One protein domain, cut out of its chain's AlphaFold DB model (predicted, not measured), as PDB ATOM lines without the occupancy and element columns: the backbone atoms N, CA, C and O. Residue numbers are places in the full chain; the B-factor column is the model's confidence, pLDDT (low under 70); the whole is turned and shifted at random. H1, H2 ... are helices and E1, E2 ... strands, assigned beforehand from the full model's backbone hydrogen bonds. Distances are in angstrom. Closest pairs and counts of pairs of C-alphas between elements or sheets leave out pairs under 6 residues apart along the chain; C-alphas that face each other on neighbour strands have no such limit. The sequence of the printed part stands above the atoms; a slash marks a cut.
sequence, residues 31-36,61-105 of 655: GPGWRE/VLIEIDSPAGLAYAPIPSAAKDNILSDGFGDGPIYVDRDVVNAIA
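This is residues 31 to 36 and 61 to 105 of the 655 residues of an uncharacterized protein of Lysobacter sp. (UniProt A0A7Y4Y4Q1). A small antiparallel sheet of three strands makes a wall on one side of the domain, and three short helices lie beside it. H1 lies beside the strands near E1 and E2, H2 runs side by side with H1 but farther from the sheet, and H3 turns off directly from the end of E3, its last residue coming near the beginning of H2. The printed part has 51 residues, with three named strands and three named helices in the order E1 E2 H1 H2 E3 H3; the sheet order is E1 - E2 - E3, all antiparallel, and the class is mixed, helices and strands. The whole is compact, with a radius of gyration of the C-alphas of 9.8 A and spans of 27 by 23 by 15 A.

E1, residues 34 to 36, is an edge strand and the antiparallel neighbour of E2, residues 61 to 65, at 168 degrees; N 35 and O 64 are 2.8 A apart, within hydrogen-bond range. E2, the inner strand, is also antiparallel to the other edge strand, E3, residues 94 to 97, at 159 degrees, with N 63 and O 96 at 2.8 A and N 94 and O 65 at 2.9 A. H1, residues 68 to 73, is on the sheet and lies beside the strands, over none of them; its closest C-alphas to E1 are those of Trp 34 and Gly 70, 5.0 A apart. H2, residues 78 to 87, is not on the sheet. H1 and H2 form a helical hairpin and only just touch, with 3 pairs of C-alphas within 8 A, the closest those of Leu 71 and Lys 81 at 6.5 A; they run opposite ways at a shallow tilt of 4 degrees. H3, residues 98 to 105, only grazes the sheet, with its residues 98 to 100. H2 and H3 only just touch, with 3 pairs of C-alphas within 8 A, the closest those of Ala 79 and Ala 105 at 6.9 A; their lines are about perpendicular, at 87 degrees. H1 and H3 are apart. In H1, H2 and H3 every O i to N i+4 pair is within hydrogen-bond range.

E1 runs from Trp 34, C-alpha at (10.041, 44.883, -37.726), to Glu 36. E2, from Val 61 to Ile 65, is 12.7 A long. H1 runs from Pro 68 to Tyr 73, and H2, the longest helix, covers 14.4 A from Ser 78, C-alpha at (0.681, 35.584, -45.589), to Asp 87. E3, from Ile 94 to Asp 97, is 10.2 A long. H3, 10.6 A long, runs from Arg 98 to Ala 105, C-alpha at (3.951, 27.585, -45.346).

The two C-alphas farthest apart, those of Asp 91 and Ala 103, are 27.6 A apart. Residues 37 to 60 are not printed, and C-alphas 36 and 61 are 6.3 A apart across this cut, which lies in the link from E1 to E2. Of the links that are printed whole, H2 to E3 is short and the others are tight. The mean pLDDT of the printed part is 81.1; residues 87, 89, 92, 100 and 103 to 105 are under 70.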
ATOM      1  N   GLY A  31      12.635  47.141 -41.264       87.44
ATOM      2  CA  GLY A  31      11.475  47.810 -41.854       87.44
ATOM      3  C   GLY A  31      10.593  48.474 -40.784       87.44
ATOM      4  O   GLY A  31      10.855  48.344 -39.588       87.44
ATOM      5  N   PRO A  32       9.542  49.221 -41.166       89.31
ATOM      6  CA  PRO A  32       8.657  49.868 -40.201       89.31
ATOM      7  C   PRO A  32       7.984  48.833 -39.289       89.31
ATOM      8  O   PRO A  32       7.157  48.048 -39.745       89.31
ATOM      9  N   GLY A  33       8.346  48.828 -38.004       87.94
ATOM     10  CA  GLY A  33       7.780  47.924 -37.002       87.94
ATOM     11  C   GLY A  33       8.291  46.481 -37.053       87.94
ATOM     12  O   GLY A  33       7.688  45.634 -36.399       87.94
ATOM     13  N   TRP A  34       9.358  46.178 -37.801       94.06
ATOM     14  CA  TRP A  34      10.041  44.883 -37.726       94.06
ATOM     15  C   TRP A  34      11.543  44.996 -38.027       94.06
ATOM     16  O   TRP A  34      11.980  45.887 -38.754       94.06
ATOM     17  N   ARG A  35      12.361  44.071 -37.519       88.00
ATOM     18  CA  ARG A  35      13.792  43.985 -37.859       88.00
ATOM     19  C   ARG A  35      14.297  42.553 -37.942       88.00
ATOM     20  O   ARG A  35      13.857  41.688 -37.191       88.00
ATOM     21  N   GLU A  36      15.250  42.317 -38.835       88.62
ATOM     22  CA  GLU A  36      15.974  41.053 -38.917       88.62
ATOM     23  C   GLU A  36      17.143  41.039 -37.942       88.62
ATOM     24  O   GLU A  36      18.001  41.924 -37.943       88.62
ATOM     25  N   VAL A  61      17.866  33.597 -39.523       72.44
ATOM     26  CA  VAL A  61      17.374  34.975 -39.492       72.44
ATOM     27  C   VAL A  61      16.072  35.002 -38.706       72.44
ATOM     28  O   VAL A  61      15.040  34.505 -39.163       72.44
ATOM     29  N   LEU A  62      16.131  35.592 -37.513       76.50
ATOM     30  CA  LEU A  62      14.952  35.857 -36.702       76.50
ATOM     31  C   LEU A  62      14.360  37.203 -37.128       76.50
ATOM     32  O   LEU A  62      15.088  38.186 -37.223       76.50
ATOM     33  N   ILE A  63      13.056  37.275 -37.346       82.44
ATOM     34  CA  ILE A  63      12.344  38.526 -37.602       82.44
ATOM     35  C   ILE A  63      11.635  38.920 -36.311       82.44
ATOM     36  O   ILE A  63      10.760  38.201 -35.833       82.44
ATOM     37  N   GLU A  64      12.028  40.049 -35.733       89.19
ATOM     38  CA  GLU A  64      11.310  40.710 -34.645       89.19
ATOM     39  C   GLU A  64      10.241  41.621 -35.235       89.19
ATOM     40  O   GLU A  64      10.546  42.411 -36.118       89.19
ATOM     41  N   ILE A  65       9.008  41.513 -34.755       89.88
ATOM     42  CA  ILE A  65       7.839  42.243 -35.235       89.88
ATOM     43  C   ILE A  65       7.242  42.988 -34.044       89.88
ATOM     44  O   ILE A  65       6.600  42.392 -33.180       89.88
ATOM     45  N   ASP A  66       7.469  44.295 -33.993       87.50
ATOM     46  CA  ASP A  66       7.181  45.158 -32.844       87.50
ATOM     47  C   ASP A  66       5.723  45.631 -32.782       87.50
ATOM     48  O   ASP A  66       5.284  46.168 -31.768       87.50
ATOM     49  N   SER A  67       4.961  45.476 -33.867       91.62
ATOM     50  CA  SER A  67       3.572  45.940 -33.937       91.62
ATOM     51  C   SER A  67       2.758  45.190 -34.998       91.62
ATOM     52  O   SER A  67       3.344  44.625 -35.924       91.62
ATOM     53  N   PRO A  68       1.412  45.255 -34.944       91.31
ATOM     54  CA  PRO A  68       0.554  44.748 -36.017       91.31
ATOM     55  C   PRO A  68       0.889  45.346 -37.393       91.31
ATOM     56  O   PRO A  68       0.888  44.638 -38.396       91.31
ATOM     57  N   ALA A  69       1.246  46.637 -37.442       89.88
ATOM     58  CA  ALA A  69       1.720  47.280 -38.668       89.88
ATOM     59  C   ALA A  69       3.042  46.657 -39.147       89.88
ATOM     60  O   ALA A  69       3.205  46.381 -40.331       89.88
ATOM     61  N   GLY A  70       3.946  46.353 -38.213       92.06
ATOM     62  CA  GLY A  70       5.175  45.609 -38.475       92.06
ATOM     63  C   GLY A  70       4.944  44.240 -39.102       92.06
ATOM     64  O   GLY A  70       5.669  43.855 -40.015       92.06
ATOM     65  N   LEU A  71       3.905  43.520 -38.668       92.25
ATOM     66  CA  LEU A  71       3.574  42.201 -39.208       92.25
ATOM     67  C   LEU A  71       3.174  42.261 -40.676       92.25
ATOM     68  O   LEU A  71       3.576  41.398 -41.457       92.25
ATOM     69  N   ALA A  72       2.416  43.291 -41.056       92.19
ATOM     70  CA  ALA A  72       2.008  43.489 -42.439       92.19
ATOM     71  C   ALA A  72       3.234  43.602 -43.364       92.19
ATOM     72  O   ALA A  72       3.253  42.987 -44.434       92.19
ATOM     73  N   TYR A  73       4.292  44.284 -42.911       91.44
ATOM     74  CA  TYR A  73       5.523  44.500 -43.679       91.44
ATOM     75  C   TYR A  73       6.616  43.442 -43.464       91.44
ATOM     76  O   TYR A  73       7.587  43.436 -44.220       91.44
ATOM     77  N   ALA A  74       6.483  42.550 -42.475       91.31
ATOM     78  CA  ALA A  74       7.484  41.528 -42.175       91.31
ATOM     79  C   ALA A  74       7.657  40.535 -43.348       91.31
ATOM     80  O   ALA A  74       6.652  40.126 -43.946       91.31
ATOM     81  N   PRO A  75       8.888  40.099 -43.683       91.12
ATOM     82  CA  PRO A  75       9.154  39.198 -44.806       91.12
ATOM     83  C   PRO A  75       8.870  37.726 -44.445       91.12
ATOM     84  O   PRO A  75       9.747  36.868 -44.528       91.12
ATOM     85  N   ILE A  76       7.630  37.443 -44.031       87.50
ATOM     86  CA  ILE A  76       7.084  36.099 -43.775       87.50
ATOM     87  C   ILE A  76       5.826  35.845 -44.636       87.50
ATOM     88  O   ILE A  76       5.195  36.809 -45.081       87.50
ATOM     89  N   PRO A  77       5.432  34.584 -44.887       91.06
ATOM     90  CA  PRO A  77       4.282  34.227 -45.720       91.06
ATOM     91  C   PRO A  77       2.951  34.711 -45.134       91.06
ATOM     92  O   PRO A  77       2.772  34.717 -43.914       91.06
ATOM     93  N   SER A  78       1.987  35.042 -45.999       87.25
ATOM     94  CA  SER A  78       0.681  35.584 -45.589       87.25
ATOM     95  C   SER A  78      -0.081  34.674 -44.622       87.25
ATOM     96  O   SER A  78      -0.591  35.164 -43.627       87.25
ATOM     97  N   ALA A  79      -0.046  33.350 -44.812       76.62
ATOM     98  CA  ALA A  79      -0.714  32.406 -43.907       76.62
ATOM     99  C   ALA A  79      -0.199  32.486 -42.455       76.62
ATOM    100  O   ALA A  79      -0.960  32.329 -41.503       76.62
ATOM    101  N   ALA A  80       1.093  32.768 -42.266       78.62
ATOM    102  CA  ALA A  80       1.652  32.976 -40.935       78.62
ATOM    103  C   ALA A  80       1.243  34.334 -40.356       78.62
ATOM    104  O   ALA A  80       0.986  34.428 -39.158       78.62
ATOM    105  N   LYS A  81       1.139  35.371 -41.199       87.06
ATOM    106  CA  LYS A  81       0.623  36.684 -40.786       87.06
ATOM    107  C   LYS A  81      -0.827  36.577 -40.319       87.06
ATOM    108  O   LYS A  81      -1.143  37.098 -39.257       87.06
ATOM    109  N   ASP A  82      -1.667  35.854 -41.049       82.44
ATOM    110  CA  ASP A  82      -3.085  35.692 -40.718       82.44
ATOM    111  C   ASP A  82      -3.271  34.941 -39.391       82.44
ATOM    112  O   ASP A  82      -4.048  35.378 -38.543       82.44
ATOM    113  N   ASN A  83      -2.481  33.888 -39.150       75.81
ATOM    114  CA  ASN A  83      -2.483  33.173 -37.868       75.81
ATOM    115  C   ASN A  83      -2.051  34.084 -36.706       75.81
ATOM    116  O   ASN A  83      -2.743  34.161 -35.693       75.81
ATOM    117  N   ILE A  84      -0.955  34.837 -36.876       76.88
ATOM    118  CA  ILE A  84      -0.465  35.764 -35.842       76.88
ATOM    119  C   ILE A  84      -1.487  36.887 -35.577       76.88
ATOM    120  O   ILE A  84      -1.656  37.304 -34.432       76.88
ATOM    121  N   LEU A  85      -2.198  37.368 -36.604       79.94
ATOM    122  CA  LEU A  85      -3.280  38.344 -36.435       79.94
ATOM    123  C   LEU A  85      -4.484  37.751 -35.698       79.94
ATOM    124  O   LEU A  85      -5.081  38.450 -34.880       79.94
ATOM    125  N   SER A  86      -4.825  36.484 -35.952       77.38
ATOM    126  CA  SER A  86      -5.961  35.813 -35.305       77.38
ATOM    127  C   SER A  86      -5.746  35.544 -33.811       77.38
ATOM    128  O   SER A  86      -6.698  35.617 -33.036       77.38
ATOM    129  N   ASP A  87      -4.494  35.331 -33.395       68.00
ATOM    130  CA  ASP A  87      -4.110  35.127 -31.990       68.00
ATOM    131  C   ASP A  87      -3.993  36.448 -31.197       68.00
ATOM    132  O   ASP A  87      -4.026  36.450 -29.963       68.00
ATOM    133  N   GLY A  88      -3.880  37.578 -31.907       72.56
ATOM    134  CA  GLY A  88      -3.724  38.922 -31.352       72.56
ATOM    135  C   GLY A  88      -2.278  39.285 -30.973       72.56
ATOM    136  O   GLY A  88      -1.505  38.476 -30.460       72.56
ATOM    137  N   PHE A  89      -1.904  40.553 -31.180       69.81
ATOM    138  CA  PHE A  89      -0.646  41.104 -30.660       69.81
ATOM    139  C   PHE A  89      -0.814  41.431 -29.175       69.81
ATOM    140  O   PHE A  89      -1.569  42.332 -28.821       69.81
ATOM    141  N   GLY A  90      -0.117  40.701 -28.301       72.50
ATOM    142  CA  GLY A  90       0.018  41.089 -26.893       72.50
ATOM    143  C   GLY A  90       0.894  42.341 -26.705       72.50
ATOM    144  O   GLY A  90       1.344  42.948 -27.673       72.50
ATOM    145  N   ASP A  91       1.212  42.687 -25.452       74.06
ATOM    146  CA  ASP A  91       1.966  43.907 -25.081       74.06
ATOM    147  C   ASP A  91       3.480  43.881 -25.433       74.06
ATOM    148  O   ASP A  91       4.310  44.447 -24.714       74.06
ATOM    149  N   GLY A  92       3.901  43.198 -26.501       68.88
ATOM    150  CA  GLY A  92       5.314  43.139 -26.881       68.88
ATOM    151  C   GLY A  92       5.611  42.520 -28.249       68.88
ATOM    152  O   GLY A  92       4.712  41.977 -28.890       68.88
ATOM    153  N   PRO A  93       6.886  42.583 -28.686       75.56
ATOM    154  CA  PRO A  93       7.292  42.121 -30.005       75.56
ATOM    155  C   PRO A  93       7.174  40.605 -30.163       75.56
ATOM    156  O   PRO A  93       7.469  39.830 -29.245       75.56
ATOM    157  N   ILE A  94       6.789  40.190 -31.365       78.31
ATOM    158  CA  ILE A  94       6.691  38.793 -31.786       78.31
ATOM    159  C   ILE A  94       7.959  38.441 -32.559       78.31
ATOM    160  O   ILE A  94       8.368  39.179 -33.446       78.31
ATOM    161  N   TYR A  95       8.585  37.313 -32.233       80.62
ATOM    162  CA  TYR A  95       9.785  36.855 -32.930       80.62
ATOM    163  C   TYR A  95       9.471  35.601 -33.728       80.62
ATOM    164  O   TYR A  95       8.966  34.624 -33.170       80.62
ATOM    165  N   VAL A  96       9.795  35.629 -35.013       79.94
ATOM    166  CA  VAL A  96       9.485  34.562 -35.959       79.94
ATOM    167  C   VAL A  96      10.765  34.135 -36.665       79.94
ATOM    168  O   VAL A  96      11.498  34.975 -37.176       79.94
ATOM    169  N   ASP A  97      11.054  32.837 -36.698       83.50
ATOM    170  CA  ASP A  97      12.139  32.315 -37.532       83.50
ATOM    171  C   ASP A  97      11.673  32.276 -38.994       83.50
ATOM    172  O   ASP A  97      10.683  31.609 -39.318       83.50
ATOM    173  N   ARG A  98      12.357  33.026 -39.869       81.56
ATOM    174  CA  ARG A  98      11.937  33.210 -41.265       81.56
ATOM    175  C   ARG A  98      11.896  31.885 -42.024       81.56
ATOM    176  O   ARG A  98      10.959  31.646 -42.782       81.56
ATOM    177  N   ASP A  99      12.880  31.018 -41.815       74.69
ATOM    178  CA  ASP A  99      13.049  29.809 -42.621       74.69
ATOM    179  C   ASP A  99      12.114  28.689 -42.151       74.69
ATOM    180  O   ASP A  99      11.533  27.994 -42.984       74.69
ATOM    181  N   VAL A 100      11.875  28.568 -40.839       66.44
ATOM    182  CA  VAL A 100      10.881  27.627 -40.288       66.44
ATOM    183  C   VAL A 100       9.475  27.985 -40.758       66.44
ATOM    184  O   VAL A 100       8.722  27.114 -41.196       66.44
ATOM    185  N   VAL A 101       9.118  29.269 -40.712       70.25
ATOM    186  CA  VAL A 101       7.788  29.707 -41.139       70.25
ATOM    187  C   VAL A 101       7.606  29.573 -42.650       70.25
ATOM    188  O   VAL A 101       6.538  29.146 -43.091       70.25
ATOM    189  N   ASN A 102       8.647  29.832 -43.442       73.19
ATOM    190  CA  ASN A 102       8.626  29.558 -44.878       73.19
ATOM    191  C   ASN A 102       8.504  28.052 -45.180       73.19
ATOM    192  O   ASN A 102       7.760  27.678 -46.081       73.19
ATOM    193  N   ALA A 103       9.179  27.174 -44.429       65.44
ATOM    194  CA  ALA A 103       9.104  25.722 -44.627       65.44
ATOM    195  C   ALA A 103       7.718  25.145 -44.287       65.44
ATOM    196  O   ALA A 103       7.189  24.315 -45.026       65.44
ATOM    197  N   ILE A 104       7.095  25.632 -43.209       58.34
ATOM    198  CA  ILE A 104       5.723  25.262 -42.835       58.34
ATOM    199  C   ILE A 104       4.728  25.757 -43.892       58.34
ATOM    200  O   ILE A 104       3.886  24.984 -44.343       58.34
ATOM    201  N   ALA A 105       4.844  27.014 -44.333       65.12
ATOM    202  CA  ALA A 105       3.951  27.585 -45.346       65.12
ATOM    203  C   ALA A 105       4.087  26.907 -46.720       65.12
ATOM    204  O   ALA A 105       3.104  26.792 -47.447       65.12
TER     205      ALA A 105